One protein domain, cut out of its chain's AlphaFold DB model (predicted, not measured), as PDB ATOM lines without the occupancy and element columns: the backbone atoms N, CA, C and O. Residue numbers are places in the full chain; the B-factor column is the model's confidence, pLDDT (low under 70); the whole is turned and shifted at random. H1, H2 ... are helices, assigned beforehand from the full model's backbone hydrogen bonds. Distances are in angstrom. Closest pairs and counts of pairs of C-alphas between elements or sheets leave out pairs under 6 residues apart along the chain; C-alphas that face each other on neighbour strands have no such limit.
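AT A GLANCE: This is residues 60 to 200 of the 869 residues of the protein "Peptidase_M10 domain-containing protein" of candidate division MSBL1 archaeon SCGC-AAA259A05 (UniProt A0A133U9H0). Five helices stand side by side in an up-and-down bundle, each running against the one before: H2 and H4 fill the middle, with H1 and H3 on one side and H5 on the other. The printed part has 141 residues, class all helix, H1 to H5 in order; it is compact, radius of gyration of the C-alphas 15.4 A, spanning 49 by 27 by 24 A.

IN THESE COORDINATES: Find C-alpha 62 at (151.122, 163.657, 129.391); H1 runs from there to residue 81, 28.9 A. Next come H2, residues 88 to 104, 24.8 A; H3, 109 to 130, 31.4 A; and H4, 138 to 156, 26.2 A. H5, residues 171 to 195, runs 36.3 A to C-alpha 195 at (170.890, 138.496, 123.469).

HOW THE PARTS SIT: Start at the hub, H2: it touches H1, closest C-alphas Ala 69 and Ala 95, 4.2 A. H4 touches H5, opposite ways, closest C-alphas Pro 139 and Val 191, 5.5 A. H3 and H5 are apart. In H1 to H5 every O i to N i+4 pair is within hydrogen-bond range.

THE WHOLE: The printed part has no cut. The link H4 to H5 is long. Look for pLDDT under 70 at, among others, residues 73 to 89.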
ATOM      1  N   GLY A  60     150.841 165.388 121.650       52.34
ATOM      2  CA  GLY A  60     150.089 164.686 122.681       52.34
ATOM      3  C   GLY A  60     150.751 164.899 124.038       52.34
ATOM      4  O   GLY A  60     151.912 164.538 124.229       52.34
ATOM      5  N   GLY A  61     150.031 165.558 124.948       64.38
ATOM      6  CA  GLY A  61     150.491 165.854 126.303       64.38
ATOM      7  C   GLY A  61     150.682 164.592 127.153       64.38
ATOM      8  O   GLY A  61     150.670 163.473 126.653       64.38
ATOM      9  N   GLN A  62     150.829 164.760 128.468       74.06
ATOM     10  CA  GLN A  62     151.122 163.657 129.391       74.06
ATOM     11  C   GLN A  62     150.163 162.455 129.254       74.06
ATOM     12  O   GLN A  62     150.620 161.317 129.281       74.06
ATOM     13  N   ASP A  63     148.866 162.694 129.042       70.50
ATOM     14  CA  ASP A  63     147.859 161.633 128.884       70.50
ATOM     15  C   ASP A  63     148.109 160.745 127.651       70.50
ATOM     16  O   ASP A  63     147.850 159.544 127.692       70.50
ATOM     17  N   TRP A  64     148.680 161.307 126.581       66.25
ATOM     18  CA  TRP A  64     149.062 160.556 125.383       66.25
ATOM     19  C   TRP A  64     150.244 159.621 125.654       66.25
ATOM     20  O   TRP A  64     150.202 158.447 125.298       66.25
ATOM     21  N   ASP A  65     151.289 160.122 126.321       70.06
ATOM     22  CA  ASP A  65     152.446 159.295 126.672       70.06
ATOM     23  C   ASP A  65     152.051 158.180 127.669       70.06
ATOM     24  O   ASP A  65     152.559 157.065 127.563       70.06
ATOM     25  N   LEU A  66     151.111 158.433 128.590       73.25
ATOM     26  CA  LEU A  66     150.603 157.417 129.523       73.25
ATOM     27  C   LEU A  66     149.746 156.342 128.837       73.25
ATOM     28  O   LEU A  66     149.919 155.159 129.129       73.25
ATOM     29  N   ALA A  67     148.865 156.731 127.911       69.19
ATOM     30  CA  ALA A  67     148.056 155.786 127.143       69.19
ATOM     31  C   ALA A  67     148.940 154.841 126.314       69.19
ATOM     32  O   ALA A  67     148.799 153.624 126.413       69.19
ATOM     33  N   ARG A  68     149.931 155.395 125.600       71.88
ATOM     34  CA  ARG A  68     150.879 154.599 124.806       71.88
ATOM     35  C   ARG A  68     151.775 153.719 125.672       71.88
ATOM     36  O   ARG A  68     152.054 152.587 125.302       71.88
ATOM     37  N   ALA A  69     152.214 154.187 126.842       70.81
ATOM     38  CA  ALA A  69     152.970 153.338 127.764       70.81
ATOM     39  C   ALA A  69     152.172 152.095 128.192       70.81
ATOM     40  O   ALA A  69     152.706 150.984 128.189       70.81
ATOM     41  N   LYS A  70     150.891 152.278 128.532       73.19
ATOM     42  CA  LYS A  70     149.999 151.185 128.932       73.19
ATOM     43  C   LYS A  70     149.762 150.202 127.788       73.19
ATOM     44  O   LYS A  70     149.872 148.995 127.985       73.19
ATOM     45  N   GLU A  71     149.498 150.721 126.597       67.19
ATOM     46  CA  GLU A  71     149.311 149.937 125.377       67.19
ATOM     47  C   GLU A  71     150.549 149.095 125.050       67.19
ATOM     48  O   GLU A  71     150.435 147.882 124.942       67.19
ATOM     49  N   ARG A  72     151.759 149.672 125.067       73.75
ATOM     50  CA  ARG A  72     153.007 148.912 124.846       73.75
ATOM     51  C   ARG A  72     153.277 147.837 125.887       73.75
ATOM     52  O   ARG A  72     153.840 146.798 125.559       73.75
ATOM     53  N   THR A  73     152.883 148.080 127.133       67.81
ATOM     54  CA  THR A  73     152.979 147.069 128.199       67.81
ATOM     55  C   THR A  73     151.992 145.930 127.955       67.81
ATOM     56  O   THR A  73     152.327 144.773 128.181       67.81
ATOM     57  N   THR A  74     150.807 146.256 127.433       68.31
ATOM     58  CA  THR A  74     149.755 145.289 127.096       68.31
ATOM     59  C   THR A  74     150.134 144.466 125.861       68.31
ATOM     60  O   THR A  74     150.028 143.247 125.903       68.31
ATOM     61  N   GLU A  75     150.671 145.100 124.814       66.62
ATOM     62  CA  GLU A  75     151.245 144.428 123.636       66.62
ATOM     63  C   GLU A  75     152.408 143.511 124.016       66.62
ATOM     64  O   GLU A  75     152.560 142.409 123.496       66.62
ATOM     65  N   TYR A  76     153.265 143.958 124.937       68.44
ATOM     66  CA  TYR A  76     154.326 143.107 125.444       68.44
ATOM     67  C   TYR A  76     153.759 141.910 126.215       68.44
ATOM     68  O   TYR A  76     154.234 140.793 126.022       68.44
ATOM     69  N   ALA A  77     152.743 142.126 127.056       62.88
ATOM     70  CA  ALA A  77     152.093 141.055 127.799       62.88
ATOM     71  C   ALA A  77     151.447 140.021 126.869       62.88
ATOM     72  O   ALA A  77     151.635 138.827 127.088       62.88
ATOM     73  N   SER A  78     150.791 140.455 125.788       64.50
ATOM     74  CA  SER A  78     150.237 139.540 124.786       64.50
ATOM     75  C   SER A  78     151.332 138.765 124.046       64.50
ATOM     76  O   SER A  78     151.219 137.557 123.873       64.50
ATOM     77  N   ILE A  79     152.444 139.415 123.677       62.25
ATOM     78  CA  ILE A  79     153.572 138.748 122.998       62.25
ATOM     79  C   ILE A  79     154.294 137.755 123.921       62.25
ATOM     80  O   ILE A  79     154.696 136.673 123.483       62.25
ATOM     81  N   ALA A  80     154.479 138.108 125.194       55.16
ATOM     82  CA  ALA A  80     155.111 137.246 126.188       55.16
ATOM     83  C   ALA A  80     154.282 135.977 126.458       55.16
ATOM     84  O   ALA A  80     154.855 134.906 126.670       55.16
ATOM     85  N   GLU A  81     152.951 136.067 126.363       54.81
ATOM     86  CA  GLU A  81     152.038 134.926 126.488       54.81
ATOM     87  C   GLU A  81     152.065 133.984 125.261       54.81
ATOM     88  O   GLU A  81     151.799 132.788 125.398       54.81
ATOM     89  N   GLU A  82     152.475 134.463 124.080       52.62
ATOM     90  CA  GLU A  82     152.461 133.696 122.821       52.62
ATOM     91  C   GLU A  82     153.768 132.935 122.490       52.62
ATOM     92  O   GLU A  82     153.813 132.177 121.518       52.62
ATOM     93  N   LYS A  83     154.836 133.071 123.298       49.38
ATOM     94  CA  LYS A  83     156.152 132.394 123.124       49.38
ATOM     95  C   LYS A  83     156.804 132.581 121.737       49.38
ATOM     96  O   LYS A  83     157.586 131.735 121.290       49.38
ATOM     97  N   ILE A  84     156.507 133.678 121.045       41.59
ATOM     98  CA  ILE A  84     157.087 134.000 119.735       41.59
ATOM     99  C   ILE A  84     158.426 134.725 119.956       41.59
ATOM    100  O   ILE A  84     158.466 135.675 120.734       41.59
ATOM    101  N   PRO A  85     159.533 134.340 119.285       41.44
ATOM    102  CA  PRO A  85     160.782 135.086 119.376       41.44
ATOM    103  C   PRO A  85     160.616 136.428 118.660       41.44
ATOM    104  O   PRO A  85     160.675 136.503 117.430       41.44
ATOM    105  N   HIS A  86     160.363 137.481 119.431       51.62
ATOM    106  CA  HIS A  86     160.274 138.868 118.981       51.62
ATOM    107  C   HIS A  86     161.203 139.754 119.813       51.62
ATOM    108  O   HIS A  86     161.728 139.337 120.841       51.62
ATOM    109  N   ASP A  87     161.452 140.972 119.335       57.22
ATOM    110  CA  ASP A  87     162.366 141.944 119.946       57.22
ATOM    111  C   ASP A  87     161.730 142.565 121.215       57.22
ATOM    112  O   ASP A  87     161.304 143.723 121.239       57.22
ATOM    113  N   HIS A  88     161.580 141.729 122.252       63.69
ATOM    114  CA  HIS A  88     160.943 141.993 123.550       63.69
ATOM    115  C   HIS A  88     161.452 143.281 124.208       63.69
ATOM    116  O   HIS A  88     160.691 144.028 124.827       63.69
ATOM    117  N   LEU A  89     162.743 143.557 124.028       65.56
ATOM    118  CA  LEU A  89     163.420 144.721 124.569       65.56
ATOM    119  C   LEU A  89     162.861 146.036 124.005       65.56
ATOM    120  O   LEU A  89     162.735 147.000 124.758       65.56
ATOM    121  N   ASN A  90     162.477 146.089 122.726       70.19
ATOM    122  CA  ASN A  90     162.007 147.326 122.092       70.19
ATOM    123  C   ASN A  90     160.657 147.802 122.641       70.19
ATOM    124  O   ASN A  90     160.477 148.997 122.874       70.19
ATOM    125  N   LEU A  91     159.716 146.883 122.875       71.50
ATOM    126  CA  LEU A  91     158.386 147.202 123.410       71.50
ATOM    127  C   LEU A  91     158.458 147.706 124.850       71.50
ATOM    128  O   LEU A  91     157.910 148.760 125.183       71.50
ATOM    129  N   LEU A  92     159.197 146.975 125.682       76.38
ATOM    130  CA  LEU A  92     159.445 147.333 127.073       76.38
ATOM    131  C   LEU A  92     160.225 148.646 127.192       76.38
ATOM    132  O   LEU A  92     159.941 149.487 128.049       76.38
ATOM    133  N   GLU A  93     161.192 148.867 126.301       80.38
ATOM    134  CA  GLU A  93     161.932 150.120 126.240       80.38
ATOM    135  C   GLU A  93     161.036 151.293 125.825       80.38
ATOM    136  O   GLU A  93     161.148 152.374 126.414       80.38
ATOM    137  N   GLU A  94     160.150 151.102 124.845       76.38
ATOM    138  CA  GLU A  94     159.196 152.118 124.405       76.38
ATOM    139  C   GLU A  94     158.234 152.490 125.543       76.38
ATOM    140  O   GLU A  94     158.101 153.678 125.854       76.38
ATOM    141  N   ALA A  95     157.665 151.500 126.239       79.00
ATOM    142  CA  ALA A  95     156.813 151.712 127.411       79.00
ATOM    143  C   ALA A  95     157.534 152.525 128.503       79.00
ATOM    144  O   ALA A  95     157.065 153.592 128.917       79.00
ATOM    145  N   GLY A  96     158.740 152.101 128.899       78.38
ATOM    146  CA  GLY A  96     159.538 152.798 129.911       78.38
ATOM    147  C   GLY A  96     159.993 154.203 129.482       78.38
ATOM    148  O   GLY A  96     160.124 155.108 130.312       78.38
ATOM    149  N   ASN A  97     160.243 154.430 128.187       82.00
ATOM    150  CA  ASN A  97     160.568 155.753 127.641       82.00
ATOM    151  C   ASN A  97     159.375 156.707 127.724       82.00
ATOM    152  O   ASN A  97     159.555 157.876 128.081       82.00
ATOM    153  N   ARG A  98     158.171 156.207 127.442       79.56
ATOM    154  CA  ARG A  98     156.924 156.972 127.507       79.56
ATOM    155  C   ARG A  98     156.555 157.331 128.950       79.56
ATOM    156  O   ARG A  98     156.307 158.506 129.214       79.56
ATOM    157  N   LEU A  99     156.666 156.399 129.904       80.38
ATOM    158  CA  LEU A  99     156.472 156.688 131.339       80.38
ATOM    159  C   LEU A  99     157.444 157.754 131.854       80.38
ATOM    160  O   LEU A  99     157.054 158.699 132.540       80.38
ATOM    161  N   LEU A 100     158.719 157.656 131.472       84.31
ATOM    162  CA  LEU A 100     159.731 158.632 131.863       84.31
ATOM    163  C   LEU A 100     159.474 160.019 131.247       84.31
ATOM    164  O   LEU A 100     159.709 161.045 131.890       84.31
ATOM    165  N   LYS A 101     159.002 160.066 129.997       83.38
ATOM    166  CA  LYS A 101     158.611 161.310 129.325       83.38
ATOM    167  C   LYS A 101     157.387 161.938 130.001       83.38
ATOM    168  O   LYS A 101     157.407 163.138 130.272       83.38
ATOM    169  N   ALA A 102     156.393 161.132 130.373       82.69
ATOM    170  CA  ALA A 102     155.235 161.569 131.146       82.69
ATOM    171  C   ALA A 102     155.634 162.120 132.528       82.69
ATOM    172  O   ALA A 102     155.143 163.177 132.926       82.69
ATOM    173  N   ALA A 103     156.583 161.474 133.217       84.88
ATOM    174  CA  ALA A 103     157.113 161.925 134.505       84.88
ATOM    175  C   ALA A 103     157.834 163.283 134.420       84.88
ATOM    176  O   ALA A 103     157.669 164.136 135.288       84.88
ATOM    177  N   ARG A 104     158.598 163.531 133.348       84.44
ATOM    178  CA  ARG A 104     159.258 164.833 133.115       84.44
ATOM    179  C   ARG A 104     158.279 165.968 132.821       84.44
ATOM    180  O   ARG A 104     158.621 167.126 133.026       84.44
ATOM    181  N   ASN A 105     157.085 165.631 132.345       81.00
ATOM    182  CA  ASN A 105     156.037 166.579 131.986       81.00
ATOM    183  C   ASN A 105     154.995 166.782 133.101       81.00
ATOM    184  O   ASN A 105     153.945 167.358 132.832       81.00
ATOM    185  N   ILE A 106     155.265 166.333 134.335       82.94
ATOM    186  CA  ILE A 106     154.395 166.582 135.492       82.94
ATOM    187  C   ILE A 106     154.364 168.083 135.790       82.94
ATOM    188  O   ILE A 106     155.388 168.670 136.142       82.94
ATOM    189  N   ARG A 107     153.185 168.701 135.666       78.44
ATOM    190  CA  ARG A 107     152.978 170.136 135.927       78.44
ATOM    191  C   ARG A 107     152.007 170.409 137.070       78.44
ATOM    192  O   ARG A 107     151.905 171.547 137.505       78.44
ATOM    193  N   SER A 108     151.318 169.385 137.563       78.12
ATOM    194  CA  SER A 108     150.345 169.502 138.647       78.12
ATOM    195  C   SER A 108     150.340 168.271 139.555       78.12
ATOM    196  O   SER A 108     150.825 167.198 139.193       78.12
ATOM    197  N   GLU A 109     149.725 168.397 140.730       76.62
ATOM    198  CA  GLU A 109     149.433 167.258 141.609       76.62
ATOM    199  C   GLU A 109     148.622 166.167 140.888       76.62
ATOM    200  O   GLU A 109     148.868 164.972 141.068       76.62
ATOM    201  N   ARG A 110     147.671 166.569 140.035       76.62
ATOM    202  CA  ARG A 110     146.858 165.637 139.249       76.62
ATOM    203  C   ARG A 110     147.725 164.820 138.294       76.62
ATOM    204  O   ARG A 110     147.546 163.608 138.197       76.62
ATOM    205  N   ASP A 111     148.677 165.472 137.639       78.75
ATOM    206  CA  ASP A 111     149.632 164.843 136.726       78.75
ATOM    207  C   ASP A 111     150.557 163.868 137.467       78.75
ATOM    208  O   ASP A 111     150.796 162.752 137.008       78.75
ATOM    209  N   LEU A 112     151.030 164.254 138.659       80.00
ATOM    210  CA  LEU A 112     151.849 163.398 139.517       80.00
ATOM    211  C   LEU A 112     151.104 162.112 139.905       80.00
ATOM    212  O   LEU A 112     151.677 161.028 139.813       80.00
ATOM    213  N   ARG A 113     149.826 162.215 140.295       79.06
ATOM    214  CA  ARG A 113     148.988 161.051 140.637       79.06
ATOM    215  C   ARG A 113     148.758 160.134 139.432       79.06
ATOM    216  O   ARG A 113     148.859 158.920 139.570       79.06
ATOM    217  N   LYS A 114     148.494 160.699 138.248       79.56
ATOM    218  CA  LYS A 114     148.311 159.923 137.009       79.56
ATOM    219  C   LYS A 114     149.557 159.117 136.646       79.56
ATOM    220  O   LYS A 114     149.446 157.927 136.368       79.56
ATOM    221  N   VAL A 115     150.733 159.747 136.687       79.56
ATOM    222  CA  VAL A 115     151.999 159.059 136.390       79.56
ATOM    223  C   VAL A 115     152.297 157.993 137.441       79.56
ATOM    224  O   VAL A 115     152.655 156.883 137.068       79.56
ATOM    225  N   LYS A 116     152.091 158.288 138.733       81.38
ATOM    226  CA  LYS A 116     152.232 157.310 139.825       81.38
ATOM    227  C   LYS A 116     151.389 156.053 139.571       81.38
ATOM    228  O   LYS A 116     151.923 154.950 139.582       81.38
ATOM    229  N   ASN A 117     150.108 156.225 139.255       80.06
ATOM    230  CA  ASN A 117     149.216 155.099 138.976       80.06
ATOM    231  C   ASN A 117     149.629 154.314 137.725       80.06
ATOM    232  O   ASN A 117     149.535 153.092 137.713       80.06
ATOM    233  N   ALA A 118     150.088 154.998 136.677       75.38
ATOM    234  CA  ALA A 118     150.521 154.337 135.450       75.38
ATOM    235  C   ALA A 118     151.810 153.522 135.638       75.38
ATOM    236  O   ALA A 118     151.937 152.455 135.046       75.38
ATOM    237  N   VAL A 119     152.746 154.003 136.464       77.62
ATOM    238  CA  VAL A 119     153.968 153.264 136.815       77.62
ATOM    239  C   VAL A 119     153.626 152.021 137.639       77.62
ATOM    240  O   VAL A 119     154.077 150.942 137.279       77.62
ATOM    241  N   LEU A 120     152.745 152.137 138.640       77.31
ATOM    242  CA  LEU A 120     152.268 150.980 139.408       77.31
ATOM    243  C   LEU A 120     151.574 149.934 138.530       77.31
ATOM    244  O   LEU A 120     151.862 148.750 138.637       77.31
ATOM    245  N   GLN A 121     150.683 150.360 137.630       73.88
ATOM    246  CA  GLN A 121     150.011 149.439 136.703       73.88
ATOM    247  C   GLN A 121     151.000 148.752 135.757       73.88
ATOM    248  O   GLN A 121     150.816 147.586 135.414       73.88
ATOM    249  N   HIS A 122     152.035 149.473 135.323       79.38
ATOM    250  CA  HIS A 122     153.104 148.921 134.500       79.38
ATOM    251  C   HIS A 122     153.904 147.861 135.266       79.38
ATOM    252  O   HIS A 122     154.094 146.767 134.748       79.38
ATOM    253  N   GLU A 123     154.312 148.148 136.503       74.88
ATOM    254  CA  GLU A 123     155.032 147.207 137.373       74.88
ATOM    255  C   GLU A 123     154.196 145.971 137.705       74.88
ATOM    256  O   GLU A 123     154.675 144.853 137.545       74.88
ATOM    257  N   GLU A 124     152.928 146.150 138.078       72.88
ATOM    258  CA  GLU A 124     152.016 145.047 138.390       72.88
ATOM    259  C   GLU A 124     151.813 144.132 137.174       72.88
ATOM    260  O   GLU A 124     151.840 142.905 137.288       72.88
ATOM    261  N   MET A 125     151.642 144.720 135.985       71.69
ATOM    262  CA  MET A 125     151.504 143.963 134.746       71.69
ATOM    263  C   MET A 125     152.798 143.216 134.416       71.69
ATOM    264  O   MET A 125     152.747 142.015 134.170       71.69
ATOM    265  N   LEU A 126     153.960 143.875 134.468       72.19
ATOM    266  CA  LEU A 126     155.248 143.231 134.205       72.19
ATOM    267  C   LEU A 126     155.599 142.148 135.231       72.19
ATOM    268  O   LEU A 126     156.175 141.133 134.846       72.19
ATOM    269  N   GLY A 127     155.216 142.318 136.498       66.69
ATOM    270  CA  GLY A 127     155.351 141.297 137.537       66.69
ATOM    271  C   GLY A 127     154.555 140.039 137.186       66.69
ATOM    272  O   GLY A 127     155.122 138.949 137.147       66.69
ATOM    273  N   LYS A 128     153.285 140.208 136.791       67.44
ATOM    274  CA  LYS A 128     152.420 139.113 136.310       67.44
ATOM    275  C   LYS A 128     152.955 138.443 135.042       67.44
ATOM    276  O   LYS A 128     152.764 137.245 134.851       67.44
ATOM    277  N   VAL A 129     153.602 139.202 134.153       64.38
ATOM    278  CA  VAL A 129     154.229 138.649 132.944       64.38
ATOM    279  C   VAL A 129     155.510 137.885 133.284       64.38
ATOM    280  O   VAL A 129     155.727 136.805 132.737       64.38
ATOM    281  N   ARG A 130     156.330 138.372 134.226       64.81
ATOM    282  CA  ARG A 130     157.575 137.705 134.647       64.81
ATOM    283  C   ARG A 130     157.338 136.276 135.132       64.81
ATOM    284  O   ARG A 130     158.146 135.406 134.849       64.81
ATOM    285  N   GLU A 131     156.203 136.007 135.770       54.72
ATOM    286  CA  GLU A 131     155.823 134.659 136.223       54.72
ATOM    287  C   GLU A 131     155.473 133.680 135.081       54.72
ATOM    288  O   GLU A 131     155.432 132.469 135.292       54.72
ATOM    289  N   LYS A 132     155.226 134.188 133.864       54.09
ATOM    290  CA  LYS A 132     154.705 133.434 132.709       54.09
ATOM    291  C   LYS A 132     155.689 133.290 131.534       54.09
ATOM    292  O   LYS A 132     155.353 132.622 130.553       54.09
ATOM    293  N   THR A 133     156.870 133.910 131.590       50.00
ATOM    294  CA  THR A 133     157.761 134.090 130.419       50.00
ATOM    295  C   THR A 133     158.982 133.138 130.459       50.00
ATOM    296  O   THR A 133     159.415 132.788 131.549       50.00
ATOM    297  N   PRO A 134     159.542 132.657 129.321       51.59
ATOM    298  CA  PRO A 134     160.719 131.766 129.321       51.59
ATOM    299  C   PRO A 134     162.035 132.451 129.743       51.59
ATOM    300  O   PRO A 134     162.222 133.617 129.403       51.59
ATOM    301  N   ASP A 135     163.007 131.681 130.264       50.44
ATOM    302  CA  ASP A 135     164.347 132.112 130.748       50.44
ATOM    303  C   ASP A 135     165.111 133.094 129.823       50.44
ATOM    304  O   ASP A 135     165.976 133.862 130.248       50.44
ATOM    305  N   ARG A 136     164.817 133.079 128.513       49.88
ATOM    306  CA  ARG A 136     165.403 133.979 127.501       49.88
ATOM    307  C   ARG A 136     164.925 135.431 127.586       49.88
ATOM    308  O   ARG A 136     165.639 136.304 127.102       49.88
ATOM    309  N   ALA A 137     163.751 135.693 128.156       56.38
ATOM    310  CA  ALA A 137     163.189 137.038 128.295       56.38
ATOM    311  C   ALA A 137     163.478 137.672 129.665       56.38
ATOM    312  O   ALA A 137     163.293 138.883 129.820       56.38
ATOM    313  N   ASP A 138     163.959 136.885 130.632       67.56
ATOM    314  CA  ASP A 138     164.209 137.324 132.005       67.56
ATOM    315  C   ASP A 138     165.105 138.567 132.089       67.56
ATOM    316  O   ASP A 138     164.746 139.492 132.816       67.56
ATOM    317  N   PRO A 139     166.194 138.715 131.301       74.19
ATOM    318  CA  PRO A 139     166.996 139.937 131.352       74.19
ATOM    319  C   PRO A 139     166.228 141.193 130.905       74.19
ATOM    320  O   PRO A 139     166.397 142.260 131.495       74.19
ATOM    321  N   ALA A 140     165.382 141.092 129.872       76.62
ATOM    322  CA  ALA A 140     164.604 142.221 129.352       76.62
ATOM    323  C   ALA A 140     163.463 142.615 130.308       76.62
ATOM    324  O   ALA A 140     163.194 143.805 130.494       76.62
ATOM    325  N   LEU A 141     162.848 141.625 130.958       75.62
ATOM    326  CA  LEU A 141     161.841 141.801 132.006       75.62
ATOM    327  C   LEU A 141     162.429 142.421 133.271       75.62
ATOM    328  O   LEU A 141     161.924 143.443 133.733       75.62
ATOM    329  N   SER A 142     163.529 141.865 133.783       77.38
ATOM    330  CA  SER A 142     164.281 142.428 134.910       77.38
ATOM    331  C   SER A 142     164.729 143.860 134.616       77.38
ATOM    332  O   SER A 142     164.665 144.726 135.484       77.38
ATOM    333  N   TYR A 143     165.131 144.155 133.374       83.06
ATOM    334  CA  TYR A 143     165.457 145.514 132.941       83.06
ATOM    335  C   TYR A 143     164.254 146.471 133.015       83.06
ATOM    336  O   TYR A 143     164.403 147.609 133.473       83.06
ATOM    337  N   ALA A 144     163.079 146.036 132.558       81.31
ATOM    338  CA  ALA A 144     161.872 146.855 132.528       81.31
ATOM    339  C   ALA A 144     161.283 147.090 133.927       81.31
ATOM    340  O   ALA A 144     160.984 148.238 134.260       81.31
ATOM    341  N   LEU A 145     161.220 146.044 134.761       78.00
ATOM    342  CA  LEU A 145     160.816 146.130 136.169       78.00
ATOM    343  C   LEU A 145     161.745 147.055 136.953       78.00
ATOM    344  O   LEU A 145     161.286 148.065 137.479       78.00
ATOM    345  N   SER A 146     163.061 146.837 136.847       82.31
ATOM    346  CA  SER A 146     164.068 147.705 137.469       82.31
ATOM    347  C   SER A 146     163.888 149.174 137.097       82.31
ATOM    348  O   SER A 146     164.092 150.089 137.902       82.31
ATOM    349  N   ARG A 147     163.536 149.444 135.838       84.19
ATOM    350  CA  ARG A 147     163.316 150.807 135.360       84.19
ATOM    351  C   ARG A 147     162.036 151.412 135.941       84.19
ATOM    352  O   ARG A 147     162.061 152.607 136.255       84.19
ATOM    353  N   GLY A 148     160.973 150.618 136.057       80.38
ATOM    354  CA  GLY A 148     159.729 150.963 136.739       80.38
ATOM    355  C   GLY A 148     159.989 151.313 138.197       80.38
ATOM    356  O   GLY A 148     159.822 152.473 138.570       80.38
ATOM    357  N   GLU A 149     160.535 150.381 138.977       80.88
ATOM    358  CA  GLU A 149     160.631 150.509 140.440       80.88
ATOM    359  C   GLU A 149     161.529 151.682 140.841       80.88
ATOM    360  O   GLU A 149     161.255 152.424 141.785       80.88
ATOM    361  N   ARG A 150     162.591 151.949 140.067       85.56
ATOM    362  CA  ARG A 150     163.414 153.152 140.265       85.56
ATOM    363  C   ARG A 150     162.636 154.434 139.971       85.56
ATOM    364  O   ARG A 150     162.852 155.442 140.648       85.56
ATOM    365  N   LEU A 151     161.773 154.436 138.952       84.56
ATOM    366  CA  LEU A 151     160.895 155.565 138.633       84.56
ATOM    367  C   LEU A 151     159.842 155.758 139.726       84.56
ATOM    368  O   LEU A 151     159.676 156.887 140.192       84.56
ATOM    369  N   TRP A 152     159.212 154.680 140.189       83.12
ATOM    370  CA  TRP A 152     158.301 154.686 141.326       83.12
ATOM    371  C   TRP A 152     158.972 155.247 142.579       83.12
ATOM    372  O   TRP A 152     158.473 156.213 143.158       83.12
ATOM    373  N   ALA A 153     160.163 154.760 142.928       81.25
ATOM    374  CA  ALA A 153     160.943 155.237 144.065       81.25
ATOM    375  C   ALA A 153     161.284 156.735 143.965       81.25
ATOM    376  O   ALA A 153     161.273 157.457 144.964       81.25
ATOM    377  N   VAL A 154     161.576 157.261 142.772       83.38
ATOM    378  CA  VAL A 154     161.789 158.708 142.603       83.38
ATOM    379  C   VAL A 154     160.489 159.489 142.817       83.38
ATOM    380  O   VAL A 154     160.516 160.528 143.478       83.38
ATOM    381  N   LEU A 155     159.360 159.002 142.299       83.06
ATOM    382  CA  LEU A 155     158.073 159.702 142.348       83.06
ATOM    383  C   LEU A 155     157.392 159.637 143.723       83.06
ATOM    384  O   LEU A 155     156.792 160.627 144.142       83.06
ATOM    385  N   THR A 156     157.475 158.520 144.449       78.81
ATOM    386  CA  THR A 156     156.932 158.378 145.820       78.81
ATOM    387  C   THR A 156     157.585 159.340 146.801       78.81
ATOM    388  O   THR A 156     156.933 159.809 147.727       78.81
ATOM    389  N   GLY A 157     158.831 159.725 146.529       73.94
ATOM    390  CA  GLY A 157     159.554 160.758 147.260       73.94
ATOM    391  C   GLY A 157     159.081 162.196 147.073       73.94
ATOM    392  O   GLY A 157     159.609 163.061 147.769       73.94
ATOM    393  N   VAL A 158     158.174 162.452 146.125       80.06
ATOM    394  CA  VAL A 158     157.665 163.790 145.795       80.06
ATOM    395  C   VAL A 158     156.269 163.961 146.376       80.06
ATOM    396  O   VAL A 158     155.338 163.235 145.998       80.06
ATOM    397  N   GLU A 159     156.125 164.942 147.264       76.38
ATOM    398  CA  GLU A 159     154.824 165.346 147.795       76.38
ATOM    399  C   GLU A 159     154.043 166.172 146.769       76.38
ATOM    400  O   GLU A 159     154.636 166.941 146.007       76.38
ATOM    401  N   PRO A 160     152.703 166.095 146.764       75.81
ATOM    402  CA  PRO A 160     151.899 166.920 145.873       75.81
ATOM    403  C   PRO A 160     152.147 168.427 146.006       75.81
ATOM    404  O   PRO A 160     152.146 169.139 145.006       75.81
ATOM    405  N   SER A 161     152.433 168.895 147.224       72.00
ATOM    406  CA  SER A 161     152.778 170.290 147.525       72.00
ATOM    407  C   SER A 161     154.195 170.693 147.097       72.00
ATOM    408  O   SER A 161     154.521 171.873 147.121       72.00
ATOM    409  N   GLU A 162     155.058 169.733 146.746       76.00
ATOM    410  CA  GLU A 162     156.428 169.981 146.276       76.00
ATOM    411  C   GLU A 162     156.492 170.160 144.740       76.00
ATOM    412  O   GLU A 162     157.553 170.484 144.197       76.00
ATOM    413  N   VAL A 163     155.374 169.985 144.020       79.00
ATOM    414  CA  VAL A 163     155.270 170.334 142.591       79.00
ATOM    415  C   VAL A 163     155.338 171.858 142.457       79.00
ATOM    416  O   VAL A 163     154.559 172.576 143.076       79.00
ATOM    417  N   ARG A 164     156.299 172.368 141.677       71.81
ATOM    418  CA  ARG A 164     156.581 173.814 141.593       71.81
ATOM    419  C   ARG A 164     155.377 174.575 141.023       71.81
ATOM    420  O   ARG A 164     154.745 174.084 140.092       71.81
ATOM    421  N   GLU A 165     155.123 175.794 141.511       55.84
ATOM    422  CA  GLU A 165     154.003 176.649 141.060       55.84
ATOM    423  C   GLU A 165     154.049 176.987 139.556       55.84
ATOM    424  O   GLU A 165     153.009 177.147 138.925       55.84
ATOM    425  N   GLU A 166     155.242 177.021 138.951       57.53
ATOM    426  CA  GLU A 166     155.434 177.202 137.499       57.53
ATOM    427  C   GLU A 166     155.258 175.891 136.689       57.53
ATOM    428  O   GLU A 166     155.402 175.879 135.465       57.53
ATOM    429  N   GLY A 167     154.933 174.782 137.364       59.62
ATOM    430  CA  GLY A 167     154.911 173.422 136.835       59.62
ATOM    431  C   GLY A 167     156.297 172.766 136.858       59.62
ATOM    432  O   GLY A 167     157.288 173.345 136.418       59.62
ATOM    433  N   GLY A 168     156.381 171.532 137.365       71.06
ATOM    434  CA  GLY A 168     157.610 170.726 137.349       71.06
ATOM    435  C   GLY A 168     157.926 170.041 138.677       71.06
ATOM    436  O   GLY A 168     157.471 170.453 139.745       71.06
ATOM    437  N   LEU A 169     158.737 168.983 138.612       82.06
ATOM    438  CA  LEU A 169     159.176 168.222 139.784       82.06
ATOM    439  C   LEU A 169     160.260 168.976 140.586       82.06
ATOM    440  O   LEU A 169     160.989 169.804 140.037       82.06
ATOM    441  N   PRO A 170     160.455 168.679 141.882       81.38
ATOM    442  CA  PRO A 170     161.610 169.157 142.649       81.38
ATOM    443  C   PRO A 170     162.950 168.839 141.970       81.38
ATOM    444  O   PRO A 170     163.087 167.803 141.321       81.38
ATOM    445  N   ARG A 171     163.977 169.688 142.147       78.88
ATOM    446  CA  ARG A 171     165.302 169.492 141.505       78.88
ATOM    447  C   ARG A 171     165.929 168.144 141.876       78.88
ATOM    448  O   ARG A 171     166.633 167.536 141.076       78.88
ATOM    449  N   THR A 172     165.650 167.671 143.087       78.25
ATOM    450  CA  THR A 172     166.057 166.357 143.601       78.25
ATOM    451  C   THR A 172     165.416 165.209 142.819       78.25
ATOM    452  O   THR A 172     166.110 164.264 142.442       78.25
ATOM    453  N   ALA A 173     164.124 165.314 142.507       80.81
ATOM    454  CA  ALA A 173     163.403 164.341 141.696       80.81
ATOM    455  C   ALA A 173     163.828 164.397 140.221       80.81
ATOM    456  O   ALA A 173     164.071 163.352 139.624       80.81
ATOM    457  N   GLU A 174     164.044 165.589 139.652       81.12
ATOM    458  CA  GLU A 174     164.607 165.751 138.299       81.12
ATOM    459  C   GLU A 174     165.990 165.085 138.175       81.12
ATOM    460  O   GLU A 174     166.244 164.325 137.236       81.12
ATOM    461  N   ALA A 175     166.874 165.289 139.159       81.06
ATOM    462  CA  ALA A 175     168.166 164.605 139.227       81.06
ATOM    463  C   ALA A 175     168.017 163.076 139.368       81.06
ATOM    464  O   ALA A 175     168.796 162.318 138.779       81.06
ATOM    465  N   GLY A 176     166.997 162.612 140.100       80.12
ATOM    466  CA  GLY A 176     166.586 161.206 140.162       80.12
ATOM    467  C   GLY A 176     166.219 160.640 138.788       80.12
ATOM    468  O   GLY A 176     166.792 159.635 138.371       80.12
ATOM    469  N   LEU A 177     165.368 161.337 138.027       82.50
ATOM    470  CA  LEU A 177     164.989 160.942 136.665       82.50
ATOM    471  C   LEU A 177     166.196 160.879 135.714       82.50
ATOM    472  O   LEU A 177     166.274 159.995 134.859       82.50
ATOM    473  N   HIS A 178     167.170 161.782 135.861       81.62
ATOM    474  CA  HIS A 178     168.421 161.724 135.095       81.62
ATOM    475  C   HIS A 178     169.298 160.519 135.465       81.62
ATOM    476  O   HIS A 178     169.930 159.936 134.579       81.62
ATOM    477  N   ARG A 179     169.333 160.119 136.744       82.25
ATOM    478  CA  ARG A 179     170.034 158.900 137.181       82.25
ATOM    479  C   ARG A 179     169.398 157.642 136.599       82.25
ATOM    480  O   ARG A 179     170.141 156.795 136.107       82.25
ATOM    481  N   ILE A 180     168.065 157.566 136.572       81.88
ATOM    482  CA  ILE A 180     167.332 156.447 135.959       81.88
ATOM    483  C   ILE A 180     167.742 156.287 134.498       81.88
ATOM    484  O   ILE A 180     168.162 155.211 134.106       81.88
ATOM    485  N   VAL A 181     167.750 157.368 133.710       80.12
ATOM    486  CA  VAL A 181     168.146 157.315 132.285       80.12
ATOM    487  C   VAL A 181     169.541 156.734 132.092       80.12
ATOM    488  O   VAL A 181     169.766 155.954 131.169       80.12
ATOM    489  N   ARG A 182     170.493 157.138 132.940       83.56
ATOM    490  CA  ARG A 182     171.871 156.650 132.862       83.56
ATOM    491  C   ARG A 182     171.931 155.156 133.176       83.56
ATOM    492  O   ARG A 182     172.484 154.404 132.383       83.56
ATOM    493  N   LYS A 183     171.307 154.735 134.279       83.00
ATOM    494  CA  LYS A 183     171.275 153.330 134.706       83.00
ATOM    495  C   LYS A 183     170.500 152.434 133.742       83.00
ATOM    496  O   LYS A 183     170.958 151.336 133.455       83.00
ATOM    497  N   SER A 184     169.412 152.918 133.149       80.50
ATOM    498  CA  SER A 184     168.689 152.185 132.106       80.50
ATOM    499  C   SER A 184     169.555 151.940 130.867       80.50
ATOM    500  O   SER A 184     169.468 150.871 130.281       80.50
ATOM    501  N   ARG A 185     170.445 152.868 130.484       82.25
ATOM    502  CA  ARG A 185     171.393 152.619 129.378       82.25
ATOM    503  C   ARG A 185     172.415 151.535 129.718       82.25
ATOM    504  O   ARG A 185     172.737 150.732 128.849       82.25
ATOM    505  N   GLU A 186     172.915 151.517 130.955       83.19
ATOM    506  CA  GLU A 186     173.843 150.481 131.435       83.19
ATOM    507  C   GLU A 186     173.172 149.098 131.409       83.19
ATOM    508  O   GLU A 186     173.695 148.184 130.777       83.19
ATOM    509  N   MET A 187     171.974 148.974 131.993       85.69
ATOM    510  CA  MET A 187     171.219 147.713 132.040       85.69
ATOM    511  C   MET A 187     170.785 147.238 130.649       85.69
ATOM    512  O   MET A 187     170.910 146.055 130.348       85.69
ATOM    513  N   LYS A 188     170.373 148.151 129.756       84.38
ATOM    514  CA  LYS A 188     170.106 147.820 128.347       84.38
ATOM    515  C   LYS A 188     171.333 147.193 127.680       84.38
ATOM    516  O   LYS A 188     171.202 146.224 126.944       84.38
ATOM    517  N   GLY A 189     172.525 147.724 127.955       83.94
ATOM    518  CA  GLY A 189     173.776 147.143 127.471       83.94
ATOM    519  C   GLY A 189     173.992 145.706 127.957       83.94
ATOM    520  O   GLY A 189     174.475 144.881 127.188       83.94
ATOM    521  N   THR A 190     173.606 145.390 129.196       84.62
ATOM    522  CA  THR A 190     173.656 144.025 129.747       84.62
ATOM    523  C   THR A 190     172.674 143.088 129.038       84.62
ATOM    524  O   THR A 190     173.070 141.988 128.661       84.62
ATOM    525  N   VAL A 191     171.438 143.529 128.773       82.69
ATOM    526  CA  VAL A 191     170.444 142.729 128.027       82.69
ATOM    527  C   VAL A 191     170.916 142.445 126.602       82.69
ATOM    528  O   VAL A 191     170.916 141.295 126.179       82.69
ATOM    529  N   VAL A 192     171.423 143.459 125.893       83.56
ATOM    530  CA  VAL A 192     171.939 143.299 124.521       83.56
ATOM    531  C   VAL A 192     173.119 142.320 124.469       83.56
ATOM    532  O   VAL A 192     173.213 141.511 123.549       83.56
ATOM    533  N   LYS A 193     174.014 142.345 125.466       83.00
ATOM    534  CA  LYS A 193     175.107 141.361 125.575       83.00
ATOM    535  C   LYS A 193     174.593 139.940 125.801       83.00
ATOM    536  O   LYS A 193     175.181 139.000 125.273       83.00
ATOM    537  N   ALA A 194     173.518 139.779 126.570       81.25
ATOM    538  CA  ALA A 194     172.880 138.485 126.794       81.25
ATOM    539  C   ALA A 194     172.197 137.961 125.517       81.25
ATOM    540  O   ALA A 194     172.393 136.805 125.153       81.25
ATOM    541  N   GLU A 195     171.488 138.822 124.777       77.81
ATOM    542  CA  GLU A 195     170.890 138.496 123.469       77.81
ATOM    543  C   GLU A 195     171.953 138.113 122.423       77.81
ATOM    544  O   GLU A 195     171.746 137.209 121.612       77.81
ATOM    545  N   ALA A 196     173.128 138.749 122.480       79.75
ATOM    546  CA  ALA A 196     174.291 138.414 121.661       79.75
ATOM    547  C   ALA A 196     175.063 137.162 122.143       79.75
ATOM    548  O   ALA A 196     176.027 136.757 121.492       79.75
ATOM    549  N   ASN A 197     174.640 136.524 123.243       77.50
ATOM    550  CA  ASN A 197     175.308 135.401 123.918       77.50
ATOM    551  C   ASN A 197     176.744 135.700 124.406       77.50
ATOM    552  O   ASN A 197     177.552 134.785 124.561       77.50
ATOM    553  N   GLU A 198     177.084 136.966 124.661       82.25
ATOM    554  CA  GLU A 198     178.381 137.361 125.237       82.25
ATOM    555  C   GLU A 198     178.462 137.077 126.752       82.25
ATOM    556  O   GLU A 198     179.554 136.925 127.303       82.25
ATOM    557  N   ILE A 199     177.310 136.997 127.430       81.19
ATOM    558  CA  ILE A 199     177.137 136.590 128.837       81.19
ATOM    559  C   ILE A 199     175.926 135.650 128.958       81.19
ATOM    560  O   ILE A 199     175.040 135.690 128.106       81.19
ATOM    561  N   SER A 200     175.865 134.813 130.004       79.00
ATOM    562  CA  SER A 200     174.690 133.961 130.248       79.00
ATOM    563  C   SER A 200     173.464 134.790 130.640       79.00
ATOM    564  O   SER A 200     173.584 135.882 131.206       79.00
TER     565      SER A 200